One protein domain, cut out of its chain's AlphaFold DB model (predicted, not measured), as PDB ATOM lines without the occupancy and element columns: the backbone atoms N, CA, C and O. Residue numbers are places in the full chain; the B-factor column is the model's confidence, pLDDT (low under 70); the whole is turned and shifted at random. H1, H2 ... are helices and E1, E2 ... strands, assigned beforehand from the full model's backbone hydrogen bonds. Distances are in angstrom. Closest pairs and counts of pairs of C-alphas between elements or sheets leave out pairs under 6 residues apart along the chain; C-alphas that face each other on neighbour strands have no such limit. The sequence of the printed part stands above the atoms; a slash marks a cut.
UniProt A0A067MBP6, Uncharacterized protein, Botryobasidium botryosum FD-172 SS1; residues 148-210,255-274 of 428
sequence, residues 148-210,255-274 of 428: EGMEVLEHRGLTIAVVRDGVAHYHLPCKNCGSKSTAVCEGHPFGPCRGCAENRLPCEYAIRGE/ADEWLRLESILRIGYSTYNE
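What this domain is: This is residues 148 to 210 and 255 to 274 of the 428 residues of an uncharacterized protein of Botryobasidium botryosum FD-172 SS1 (UniProt A0A067MBP6). Look first for a small, twisted sheet of four strands, E1 to E4, with two short helices, H1 and H2, gathered near its E4 edge. Across a gap, on the other side of the sheet from H2, the long helix H3 forms a separate rod, and its residues 265 to 274 stick out free. The 83 printed residues hold, in order, E1 E2 E3 H1 E4 H2 H3; the sheet order is E1 E2 E3 E4, antiparallel throughout, and the class is mixed. The whole is compact, with a radius of gyration of the C-alphas of 13.4 A and spans of 35 by 31 by 27 A.

How they stand to each other: Begin with E1, residues 151 to 153, and E2, residues 159 to 164, an antiparallel hairpin with N 152 and O 161 2.9 A apart. E3, residues 167 to 170, makes a hairpin with E2, where N 167 and O 164 are 2.8 A apart; E1 E2 E3 are a meander, each strand the antiparallel neighbour of the one before. E4, residues 185 to 187, is antiparallel to E3, with N 168 and O 187 at 2.8 A. H2, residues 194 to 198, only grazes the sheet; its closest C-alpha pair with E4 is Gly 187 and Arg 194, 4.9 A. H1, residues 175 to 178, only just touches H2, with 3 pairs of C-alphas within 8 A, the closest being Cys 177 and Gly 195, 6.7 A. H3, residues 255 to 274, is apart from H1, H2 and the four strands. In H2 and H3 every O i to N i+4 pair is within hydrogen-bond range; H1 is too short for one.

Where its parts are: Find C-alpha 151 at (184.118, 137.733, 186.206), where E1 begins. E2 runs 14.0 A and E3 9.5 A. H3 runs 28.9 A to C-alpha 274 at (174.047, 120.314, 176.765).

The domain as a whole: Residues 211 to 254 are not printed, and C-alphas 210 and 255 are 23.1 A apart across the cut. Of the links printed whole, none is long. The pLDDT is under 70 at residues 208 to 210 and 255 to 274.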
ATOM      1  N   GLU A 148     190.480 141.141 180.321       86.56
ATOM      2  CA  GLU A 148     189.720 140.155 179.559       86.56
ATOM      3  C   GLU A 148     189.527 138.876 180.388       86.56
ATOM      4  O   GLU A 148     190.443 138.422 181.080       86.56
ATOM      5  N   GLY A 149     188.309 138.332 180.380       86.38
ATOM      6  CA  GLY A 149     187.937 137.182 181.205       86.38
ATOM      7  C   GLY A 149     187.646 137.513 182.672       86.38
ATOM      8  O   GLY A 149     187.459 136.591 183.463       86.38
ATOM      9  N   MET A 150     187.586 138.793 183.059       89.94
ATOM     10  CA  MET A 150     187.151 139.187 184.400       89.94
ATOM     11  C   MET A 150     185.690 138.784 184.633       89.94
ATOM     12  O   MET A 150     184.796 139.123 183.858       89.94
ATOM     13  N   GLU A 151     185.453 138.079 185.734       90.88
ATOM     14  CA  GLU A 151     184.118 137.733 186.206       90.88
ATOM     15  C   GLU A 151     183.519 138.911 186.985       90.88
ATOM     16  O   GLU A 151     184.105 139.398 187.955       90.88
ATOM     17  N   VAL A 152     182.347 139.382 186.562       88.75
ATOM     18  CA  VAL A 152     181.565 140.375 187.304       88.75
ATOM     19  C   VAL A 152     180.728 139.621 188.324       88.75
ATOM     20  O   VAL A 152     179.876 138.807 187.958       88.75
ATOM     21  N   LEU A 153     180.984 139.886 189.602       86.81
ATOM     22  CA  LEU A 153     180.288 139.246 190.710       86.81
ATOM     23  C   LEU A 153     179.168 140.151 191.232       86.81
ATOM     24  O   LEU A 153     179.349 141.352 191.416       86.81
ATOM     25  N   GLU A 154     178.012 139.562 191.511       86.31
ATOM     26  CA  GLU A 154     176.959 140.192 192.304       86.31
ATOM     27  C   GLU A 154     177.405 140.350 193.774       86.31
ATOM     28  O   GLU A 154     178.308 139.651 194.236       86.31
ATOM     29  N   HIS A 155     176.718 141.202 194.548       75.88
ATOM     30  CA  HIS A 155     176.884 141.362 196.004       75.88
ATOM     31  C   HIS A 155     176.903 140.043 196.812       75.88
ATOM     32  O   HIS A 155     177.411 140.017 197.928       75.88
ATOM     33  N   ARG A 156     176.380 138.939 196.256       79.88
ATOM     34  CA  ARG A 156     176.376 137.588 196.853       79.88
ATOM     35  C   ARG A 156     177.554 136.702 196.423       79.88
ATOM     36  O   ARG A 156     177.594 135.519 196.752       79.88
ATOM     37  N   GLY A 157     178.498 137.235 195.645       82.12
ATOM     38  CA  GLY A 157     179.637 136.493 195.097       82.12
ATOM     39  C   GLY A 157     179.273 135.509 193.978       82.12
ATOM     40  O   GLY A 157     180.018 134.554 193.743       82.12
ATOM     41  N   LEU A 158     178.120 135.701 193.326       85.25
ATOM     42  CA  LEU A 158     177.700 134.951 192.141       85.25
ATOM     43  C   LEU A 158     178.205 135.647 190.880       85.25
ATOM     44  O   LEU A 158     177.991 136.846 190.720       85.25
ATOM     45  N   THR A 159     178.833 134.897 189.978       90.00
ATOM     46  CA  THR A 159     179.234 135.411 188.667       90.00
ATOM     47  C   THR A 159     177.988 135.682 187.835       90.00
ATOM     48  O   THR A 159     177.239 134.764 187.506       90.00
ATOM     49  N   ILE A 160     177.748 136.954 187.528       92.38
ATOM     50  CA  ILE A 160     176.595 137.411 186.743       92.38
ATOM     51  C   ILE A 160     176.976 137.799 185.318       92.38
ATOM     52  O   ILE A 160     176.109 137.792 184.447       92.38
ATOM     53  N   ALA A 161     178.250 138.107 185.066       94.50
ATOM     54  CA  ALA A 161     178.751 138.451 183.741       94.50
ATOM     55  C   ALA A 161     180.213 138.035 183.565       94.50
ATOM     56  O   ALA A 161     180.960 137.929 184.539       94.50
ATOM     57  N   VAL A 162     180.636 137.889 182.313       94.38
ATOM     58  CA  VAL A 162     182.049 137.746 181.939       94.38
ATOM     59  C   VAL A 162     182.420 138.891 181.008       94.38
ATOM     60  O   VAL A 162     181.721 139.137 180.024       94.38
ATOM     61  N   VAL A 163     183.512 139.592 181.315       94.94
ATOM     62  CA  VAL A 163     184.021 140.680 180.475       94.94
ATOM     63  C   VAL A 163     184.796 140.103 179.290       94.94
ATOM     64  O   VAL A 163     185.785 139.392 179.481       94.94
ATOM     65  N   ARG A 164     184.358 140.419 178.069       94.56
ATOM     66  CA  ARG A 164     185.039 140.110 176.801       94.56
ATOM     67  C   ARG A 164     185.128 141.391 175.987       94.56
ATOM     68  O   ARG A 164     184.156 142.133 175.936       94.56
ATOM     69  N   ASP A 165     186.299 141.688 175.435       93.25
ATOM     70  CA  ASP A 165     186.516 142.899 174.627       93.25
ATOM     71  C   ASP A 165     186.089 144.212 175.327       93.25
ATOM     72  O   ASP A 165     185.598 145.149 174.704       93.25
ATOM     73  N   GLY A 166     186.231 144.274 176.658       91.62
ATOM     74  CA  GLY A 166     185.803 145.424 177.471       91.62
ATOM     75  C   GLY A 166     184.289 145.525 177.718       91.62
ATOM     76  O   GLY A 166     183.843 146.447 178.398       91.62
ATOM     77  N   VAL A 167     183.497 144.568 177.233       94.62
ATOM     78  CA  VAL A 167     182.041 144.501 177.405       94.62
ATOM     79  C   VAL A 167     181.679 143.356 178.351       94.62
ATOM     80  O   VAL A 167     182.130 142.222 178.204       94.62
ATOM     81  N   ALA A 168     180.853 143.634 179.357       94.88
ATOM     82  CA  ALA A 168     180.299 142.613 180.235       94.88
ATOM     83  C   ALA A 168     179.133 141.903 179.534       94.88
ATOM     84  O   ALA A 168     178.104 142.523 179.260       94.88
ATOM     85  N   HIS A 169     179.279 140.601 179.279       95.75
ATOM     86  CA  HIS A 169     178.205 139.742 178.780       95.75
ATOM     87  C   HIS A 169     177.527 139.043 179.956       95.75
ATOM     88  O   HIS A 169     178.127 138.170 180.593       95.75
ATOM     89  N   TYR A 170     176.293 139.439 180.264       93.81
ATOM     90  CA  TYR A 170     175.544 138.913 181.400       93.81
ATOM     91  C   TYR A 170     174.965 137.531 181.081       93.81
ATOM     92  O   TYR A 170     174.431 137.299 179.996       93.81
ATOM     93  N   HIS A 171     175.060 136.601 182.034       93.06
ATOM     94  CA  HIS A 171     174.581 135.222 181.867       93.06
ATOM     95  C   HIS A 171     173.058 135.123 181.756       93.06
ATOM     96  O   HIS A 171     172.543 134.178 181.162       93.06
ATOM     97  N   LEU A 172     172.341 136.081 182.341       93.00
ATOM     98  CA  LEU A 172     170.890 136.188 182.278       93.00
ATOM     99  C   LEU A 172     170.512 137.584 181.769       93.00
ATOM    100  O   LEU A 172     171.261 138.541 181.976       93.00
ATOM    101  N   PRO A 173     169.367 137.735 181.089       93.88
ATOM    102  CA  PRO A 173     168.856 139.052 180.764       93.88
ATOM    103  C   PRO A 173     168.292 139.727 182.015       93.88
ATOM    104  O   PRO A 173     167.615 139.095 182.826       93.88
ATOM    105  N   CYS A 174     168.511 141.038 182.148       93.06
ATOM    106  CA  CYS A 174     167.837 141.811 183.191       93.06
ATOM    107  C   CYS A 174     166.316 141.798 182.957       93.06
ATOM    108  O   CYS A 174     165.859 141.588 181.831       93.06
ATOM    109  N   LYS A 175     165.511 142.094 183.985       93.62
ATOM    110  CA  LYS A 175     164.033 142.074 183.896       93.62
ATOM    111  C   LYS A 175     163.462 142.840 182.693       93.62
ATOM    112  O   LYS A 175     162.505 142.385 182.074       93.62
ATOM    113  N   ASN A 176     164.078 143.968 182.339       92.94
ATOM    114  CA  ASN A 176     163.647 144.812 181.222       92.94
ATOM    115  C   ASN A 176     164.066 144.282 179.844       92.94
ATOM    116  O   ASN A 176     163.361 144.506 178.865       92.94
ATOM    117  N   CYS A 177     165.199 143.587 179.747       93.19
ATOM    118  CA  CYS A 177     165.625 142.927 178.512       93.19
ATOM    119  C   CYS A 177     164.907 141.581 178.326       93.19
ATOM    120  O   CYS A 177     164.559 141.217 177.206       93.19
ATOM    121  N   GLY A 178     164.613 140.871 179.419       91.25
ATOM    122  CA  GLY A 178     163.911 139.589 179.391       91.25
ATOM    123  C   GLY A 178     162.489 139.699 178.837       91.25
ATOM    124  O   GLY A 178     162.056 138.822 178.096       91.25
ATOM    125  N   SER A 179     161.785 140.804 179.109       87.75
ATOM    126  CA  SER A 179     160.440 141.048 178.563       87.75
ATOM    127  C   SER A 179     160.431 141.372 177.066       87.75
ATOM    128  O   SER A 179     159.415 141.174 176.407       87.75
ATOM    129  N   LYS A 180     161.558 141.836 176.511       80.12
ATOM    130  CA  LYS A 180     161.691 142.228 175.099       80.12
ATOM    131  C   LYS A 180     162.220 141.108 174.196       80.12
ATOM    132  O   LYS A 180     162.515 141.364 173.033       80.12
ATOM    133  N   SER A 181     162.346 139.873 174.697       73.81
ATOM    134  CA  SER A 181     162.885 138.702 173.972       73.81
ATOM    135  C   SER A 181     164.311 138.864 173.420       73.81
ATOM    136  O   SER A 181     164.780 138.043 172.635       73.81
ATOM    137  N   THR A 182     165.040 139.899 173.847       71.38
ATOM    138  CA  THR A 182     166.449 140.067 173.491       71.38
ATOM    139  C   THR A 182     167.260 138.957 174.152       71.38
ATOM    140  O   THR A 182     167.325 138.895 175.381       71.38
ATOM    141  N   ALA A 183     167.851 138.073 173.343       71.50
ATOM    142  CA  ALA A 183     168.546 136.879 173.826       71.50
ATOM    143  C   ALA A 183     169.836 137.186 174.608       71.50
ATOM    144  O   ALA A 183     170.296 136.343 175.372       71.50
ATOM    145  N   VAL A 184     170.419 138.377 174.433       86.94
ATOM    146  CA  VAL A 184     171.717 138.733 175.017       86.94
ATOM    147  C   VAL A 184     171.627 140.083 175.717       86.94
ATOM    148  O   VAL A 184     171.156 141.067 175.148       86.94
ATOM    149  N   CYS A 185     172.075 140.123 176.970       94.56
ATOM    150  CA  CYS A 185     172.179 141.336 177.765       94.56
ATOM    151  C   CYS A 185     173.665 141.654 177.949       94.56
ATOM    152  O   CYS A 185     174.394 140.884 178.568       94.56
ATOM    153  N   GLU A 186     174.122 142.765 177.375       96.12
ATOM    154  CA  GLU A 186     175.530 143.181 177.378       96.12
ATOM    155  C   GLU A 186     175.661 144.672 177.715       96.12
ATOM    156  O   GLU A 186     174.713 145.432 177.507       96.12
ATOM    157  N   GLY A 187     176.792 145.109 178.268       95.31
ATOM    158  CA  GLY A 187     177.039 146.523 178.575       95.31
ATOM    159  C   GLY A 187     178.351 146.778 179.313       95.31
ATOM    160  O   GLY A 187     179.177 145.879 179.452       95.31
ATOM    161  N   HIS A 188     178.548 148.004 179.801       93.38
ATOM    162  CA  HIS A 188     179.724 148.334 180.611       93.38
ATOM    163  C   HIS A 188     179.677 147.559 181.943       93.38
ATOM    164  O   HIS A 188     178.602 147.473 182.553       93.38
ATOM    165  N   PRO A 189     180.801 147.000 182.432       89.50
ATOM    166  CA  PRO A 189     180.833 146.372 183.748       89.50
ATOM    167  C   PRO A 189     180.416 147.378 184.825       89.50
ATOM    168  O   PRO A 189     180.829 148.538 184.795       89.50
ATOM    169  N   PHE A 190     179.567 146.935 185.755       86.25
ATOM    170  CA  PHE A 190     178.974 147.762 186.820       86.25
ATOM    171  C   PHE A 190     178.054 148.903 186.336       86.25
ATOM    172  O   PHE A 190     177.607 149.718 187.140       86.25
ATOM    173  N   GLY A 191     177.746 148.965 185.037       90.94
ATOM    174  CA  GLY A 191     176.818 149.924 184.442       90.94
ATOM    175  C   GLY A 191     175.493 149.284 184.011       90.94
ATOM    176  O   GLY A 191     175.330 148.061 184.054       90.94
ATOM    177  N   PRO A 192     174.516 150.093 183.566       94.00
ATOM    178  CA  PRO A 192     173.316 149.561 182.936       94.00
ATOM    179  C   PRO A 192     173.678 148.807 181.651       94.00
ATOM    180  O   PRO A 192     174.548 149.234 180.892       94.00
ATOM    181  N   CYS A 193     172.984 147.698 181.378       95.19
ATOM    182  CA  CYS A 193     173.117 147.024 180.089       95.19
ATOM    183  C   CYS A 193     172.719 147.971 178.947       95.19
ATOM    184  O   CYS A 193     171.881 148.858 179.129       95.19
ATOM    185  N   ARG A 194     173.282 147.756 177.759       95.00
ATOM    186  CA  ARG A 194     173.096 148.581 176.564       95.00
ATOM    187  C   ARG A 194     171.622 148.828 176.252       95.00
ATOM    188  O   ARG A 194     171.212 149.974 176.112       95.00
ATOM    189  N   GLY A 195     170.805 147.773 176.275       93.19
ATOM    190  CA  GLY A 195     169.363 147.885 176.047       93.19
ATOM    191  C   GLY A 195     168.644 148.751 177.090       93.19
ATOM    192  O   GLY A 195     167.754 149.523 176.740       93.19
ATOM    193  N   CYS A 196     169.027 148.684 178.366       95.00
ATOM    194  CA  CYS A 196     168.474 149.579 179.385       95.00
ATOM    195  C   CYS A 196     169.016 151.007 179.265       95.00
ATOM    196  O   CYS A 196     168.246 151.945 179.451       95.00
ATOM    197  N   ALA A 197     170.297 151.177 178.933       94.19
ATOM    198  CA  ALA A 197     170.939 152.478 178.770       94.19
ATOM    199  C   ALA A 197     170.318 153.278 177.614       94.19
ATOM    200  O   ALA A 197     169.902 154.418 177.812       94.19
ATOM    201  N   GLU A 198     170.159 152.656 176.441       94.19
ATOM    202  CA  GLU A 198     169.548 153.269 175.252       94.19
ATOM    203  C   GLU A 198     168.092 153.690 175.508       94.19
ATOM    204  O   GLU A 198     167.660 154.756 175.080       94.19
ATOM    205  N   ASN A 199     167.344 152.887 176.272       92.06
ATOM    206  CA  ASN A 199     165.941 153.159 176.596       92.06
ATOM    207  C   ASN A 199     165.748 153.978 177.889       92.06
ATOM    208  O   ASN A 199     164.608 154.185 178.302       92.06
ATOM    209  N   ARG A 200     166.832 154.412 178.552       93.44
ATOM    210  CA  ARG A 200     166.807 155.101 179.860       93.44
ATOM    211  C   ARG A 200     165.976 154.367 180.925       93.44
ATOM    212  O   ARG A 200     165.292 154.986 181.736       93.44
ATOM    213  N   LEU A 201     166.027 153.035 180.921       92.62
ATOM    214  CA  LEU A 201     165.318 152.178 181.871       92.62
ATOM    215  C   LEU A 201     166.229 151.793 183.046       92.62
ATOM    216  O   LEU A 201     167.429 151.584 182.848       92.62
ATOM    217  N   PRO A 202     165.682 151.615 184.263       91.94
ATOM    218  CA  PRO A 202     166.459 151.116 185.391       91.94
ATOM    219  C   PRO A 202     166.969 149.699 185.095       91.94
ATOM    220  O   PRO A 202     166.195 148.814 184.734       91.94
ATOM    221  N   CYS A 203     168.275 149.474 185.230       93.00
ATOM    222  CA  CYS A 203     168.888 148.170 184.996       93.00
ATOM    223  C   CYS A 203     169.249 147.505 186.325       93.00
ATOM    224  O   CYS A 203     169.869 148.132 187.176       93.00
ATOM    225  N   GLU A 204     168.915 146.226 186.479       90.88
ATOM    226  CA  GLU A 204     169.272 145.431 187.665       90.88
ATOM    227  C   GLU A 204     170.790 145.263 187.835       90.88
ATOM    228  O   GLU A 204     171.280 145.182 188.956       90.88
ATOM    229  N   TYR A 205     171.539 145.284 186.729       88.25
ATOM    230  CA  TYR A 205     172.999 145.166 186.738       88.25
ATOM    231  C   TYR A 205     173.733 146.486 187.000       88.25
ATOM    232  O   TYR A 205     174.933 146.476 187.272       88.25
ATOM    233  N   ALA A 206     173.017 147.613 186.986       86.06
ATOM    234  CA  ALA A 206     173.555 148.895 187.419       86.06
ATOM    235  C   ALA A 206     173.559 148.945 188.957       86.06
ATOM    236  O   ALA A 206     172.711 149.589 189.581       86.06
ATOM    237  N   ILE A 207     174.473 148.207 189.590       71.12
ATOM    238  CA  ILE A 207     174.643 148.270 191.042       71.12
ATOM    239  C   ILE A 207     175.290 149.613 191.396       71.12
ATOM    240  O   ILE A 207     176.362 149.965 190.909       71.12
ATOM    241  N   ARG A 208     174.588 150.350 192.266       50.47
ATOM    242  CA  ARG A 208     175.000 151.603 192.910       50.47
ATOM    243  C   ARG A 208     176.370 151.402 193.561       50.47
ATOM    244  O   ARG A 208     176.501 150.564 194.446       50.47
ATOM    245  N   GLY A 209     177.373 152.125 193.073       36.12
ATOM    246  CA  GLY A 209     178.771 151.904 193.415       36.12
ATOM    247  C   GLY A 209     179.072 152.053 194.901       36.12
ATOM    248  O   GLY A 209     179.081 153.158 195.424       36.12
ATOM    249  N   GLU A 210     179.442 150.948 195.531       39.59
ATOM    250  CA  GLU A 210     180.649 150.936 196.344       39.59
ATOM    251  C   GLU A 210     181.557 149.867 195.741       39.59
ATOM    252  O   GLU A 210     181.241 148.677 195.736       39.59
ATOM    253  N   ALA A 255     171.156 131.395 204.257       52.16
ATOM    254  CA  ALA A 255     170.182 131.464 203.167       52.16
ATOM    255  C   ALA A 255     170.833 131.885 201.838       52.16
ATOM    256  O   ALA A 255     170.508 131.330 200.786       52.16
ATOM    257  N   ASP A 256     171.781 132.823 201.889       52.00
ATOM    258  CA  ASP A 256     172.534 133.273 200.719       52.00
ATOM    259  C   ASP A 256     173.503 132.189 200.213       52.00
ATOM    260  O   ASP A 256     173.629 131.990 199.002       52.00
ATOM    261  N   GLU A 257     174.103 131.403 201.110       58.06
ATOM    262  CA  GLU A 257     174.939 130.250 200.756       58.06
ATOM    263  C   GLU A 257     174.118 129.090 200.166       58.06
ATOM    264  O   GLU A 257     174.552 128.436 199.214       58.06
ATOM    265  N   TRP A 258     172.882 128.891 200.639       58.53
ATOM    266  CA  TRP A 258     171.963 127.897 200.076       58.53
ATOM    267  C   TRP A 258     171.546 128.239 198.639       58.53
ATOM    268  O   TRP A 258     171.591 127.384 197.754       58.53
ATOM    269  N   LEU A 259     171.208 129.506 198.376       58.34
ATOM    270  CA  LEU A 259     170.884 129.989 197.029       58.34
ATOM    271  C   LEU A 259     172.101 129.939 196.089       58.34
ATOM    272  O   LEU A 259     171.957 129.654 194.897       58.34
ATOM    273  N   ARG A 260     173.314 130.149 196.621       61.41
ATOM    274  CA  ARG A 260     174.571 130.002 195.872       61.41
ATOM    275  C   ARG A 260     174.787 128.563 195.409       61.41
ATOM    276  O   ARG A 260     175.124 128.340 194.245       61.41
ATOM    277  N   LEU A 261     174.552 127.591 196.289       56.09
ATOM    278  CA  LEU A 261     174.651 126.169 195.957       56.09
ATOM    279  C   LEU A 261     173.579 125.741 194.945       56.09
ATOM    280  O   LEU A 261     173.896 125.012 194.006       56.09
ATOM    281  N   GLU A 262     172.347 126.237 195.067       60.59
ATOM    282  CA  GLU A 262     171.274 125.930 194.114       60.59
ATOM    283  C   GLU A 262     171.583 126.457 192.698       60.59
ATOM    284  O   GLU A 262     171.379 125.746 191.711       60.59
ATOM    285  N   SER A 263     172.145 127.665 192.586       57.12
ATOM    286  CA  SER A 263     172.562 128.250 191.303       57.12
ATOM    287  C   SER A 263     173.698 127.456 190.644       57.12
ATOM    288  O   SER A 263     173.619 127.115 189.462       57.12
ATOM    289  N   ILE A 264     174.717 127.060 191.421       63.91
ATOM    290  CA  ILE A 264     175.835 126.232 190.934       63.91
ATOM    291  C   ILE A 264     175.329 124.870 190.442       63.91
ATOM    292  O   ILE A 264     175.756 124.399 189.386       63.91
ATOM    293  N   LEU A 265     174.396 124.250 191.168       57.09
ATOM    294  CA  LEU A 265     173.788 122.985 190.757       57.09
ATOM    295  C   LEU A 265     172.951 123.146 189.484       57.09
ATOM    296  O   LEU A 265     173.038 122.299 188.596       57.09
ATOM    297  N   ARG A 266     172.202 124.244 189.338       62.78
ATOM    298  CA  ARG A 266     171.390 124.520 188.141       62.78
ATOM    299  C   ARG A 266     172.254 124.744 186.893       62.78
ATOM    300  O   ARG A 266     171.956 124.166 185.850       62.78
ATOM    301  N   ILE A 267     173.347 125.504 187.010       62.66
ATOM    302  CA  ILE A 267     174.317 125.741 185.922       62.66
ATOM    303  C   ILE A 267     175.095 124.458 185.591       62.66
ATOM    304  O   ILE A 267     175.307 124.122 184.425       62.66
ATOM    305  N   GLY A 268     175.492 123.691 186.609       58.62
ATOM    306  CA  GLY A 268     176.134 122.389 186.420       58.62
ATOM    307  C   GLY A 268     175.222 121.390 185.702       58.62
ATOM    308  O   GLY A 268     175.676 120.640 184.840       58.62
ATOM    309  N   TYR A 269     173.924 121.410 186.006       53.19
ATOM    310  CA  TYR A 269     172.938 120.528 185.388       53.19
ATOM    311  C   TYR A 269     172.599 120.929 183.944       53.19
ATOM    312  O   TYR A 269     172.480 120.052 183.086       53.19
ATOM    313  N   SER A 270     172.500 122.228 183.631       56.19
ATOM    314  CA  SER A 270     172.277 122.688 182.250       56.19
ATOM    315  C   SER A 270     173.474 122.375 181.348       56.19
ATOM    316  O   SER A 270     173.300 121.778 180.288       56.19
ATOM    317  N   THR A 271     174.695 122.660 181.811       65.31
ATOM    318  CA  THR A 271     175.932 122.369 181.064       65.31
ATOM    319  C   THR A 271     176.182 120.868 180.891       65.31
ATOM    320  O   THR A 271     176.704 120.437 179.860       65.31
ATOM    321  N   TYR A 272     175.783 120.042 181.864       61.91
ATOM    322  CA  TYR A 272     175.808 118.584 181.734       61.91
ATOM    323  C   TYR A 272     174.817 118.084 180.673       61.91
ATOM    324  O   TYR A 272     175.177 117.247 179.842       61.91
ATOM    325  N   ASN A 273     173.592 118.618 180.652       60.38
ATOM    326  CA  ASN A 273     172.581 118.235 179.664       60.38
ATOM    327  C   ASN A 273     172.938 118.686 178.242       60.38
ATOM    328  O   ASN A 273     172.721 117.919 177.305       60.38
ATOM    329  N   GLU A 274     173.540 119.864 178.069       67.50
ATOM    330  CA  GLU A 274     174.047 120.314 176.765       67.50
ATOM    331  C   GLU A 274     175.141 119.386 176.237       67.50
ATOM    332  O   GLU A 274     175.041 118.908 175.107       67.50
TER     333      GLU A 274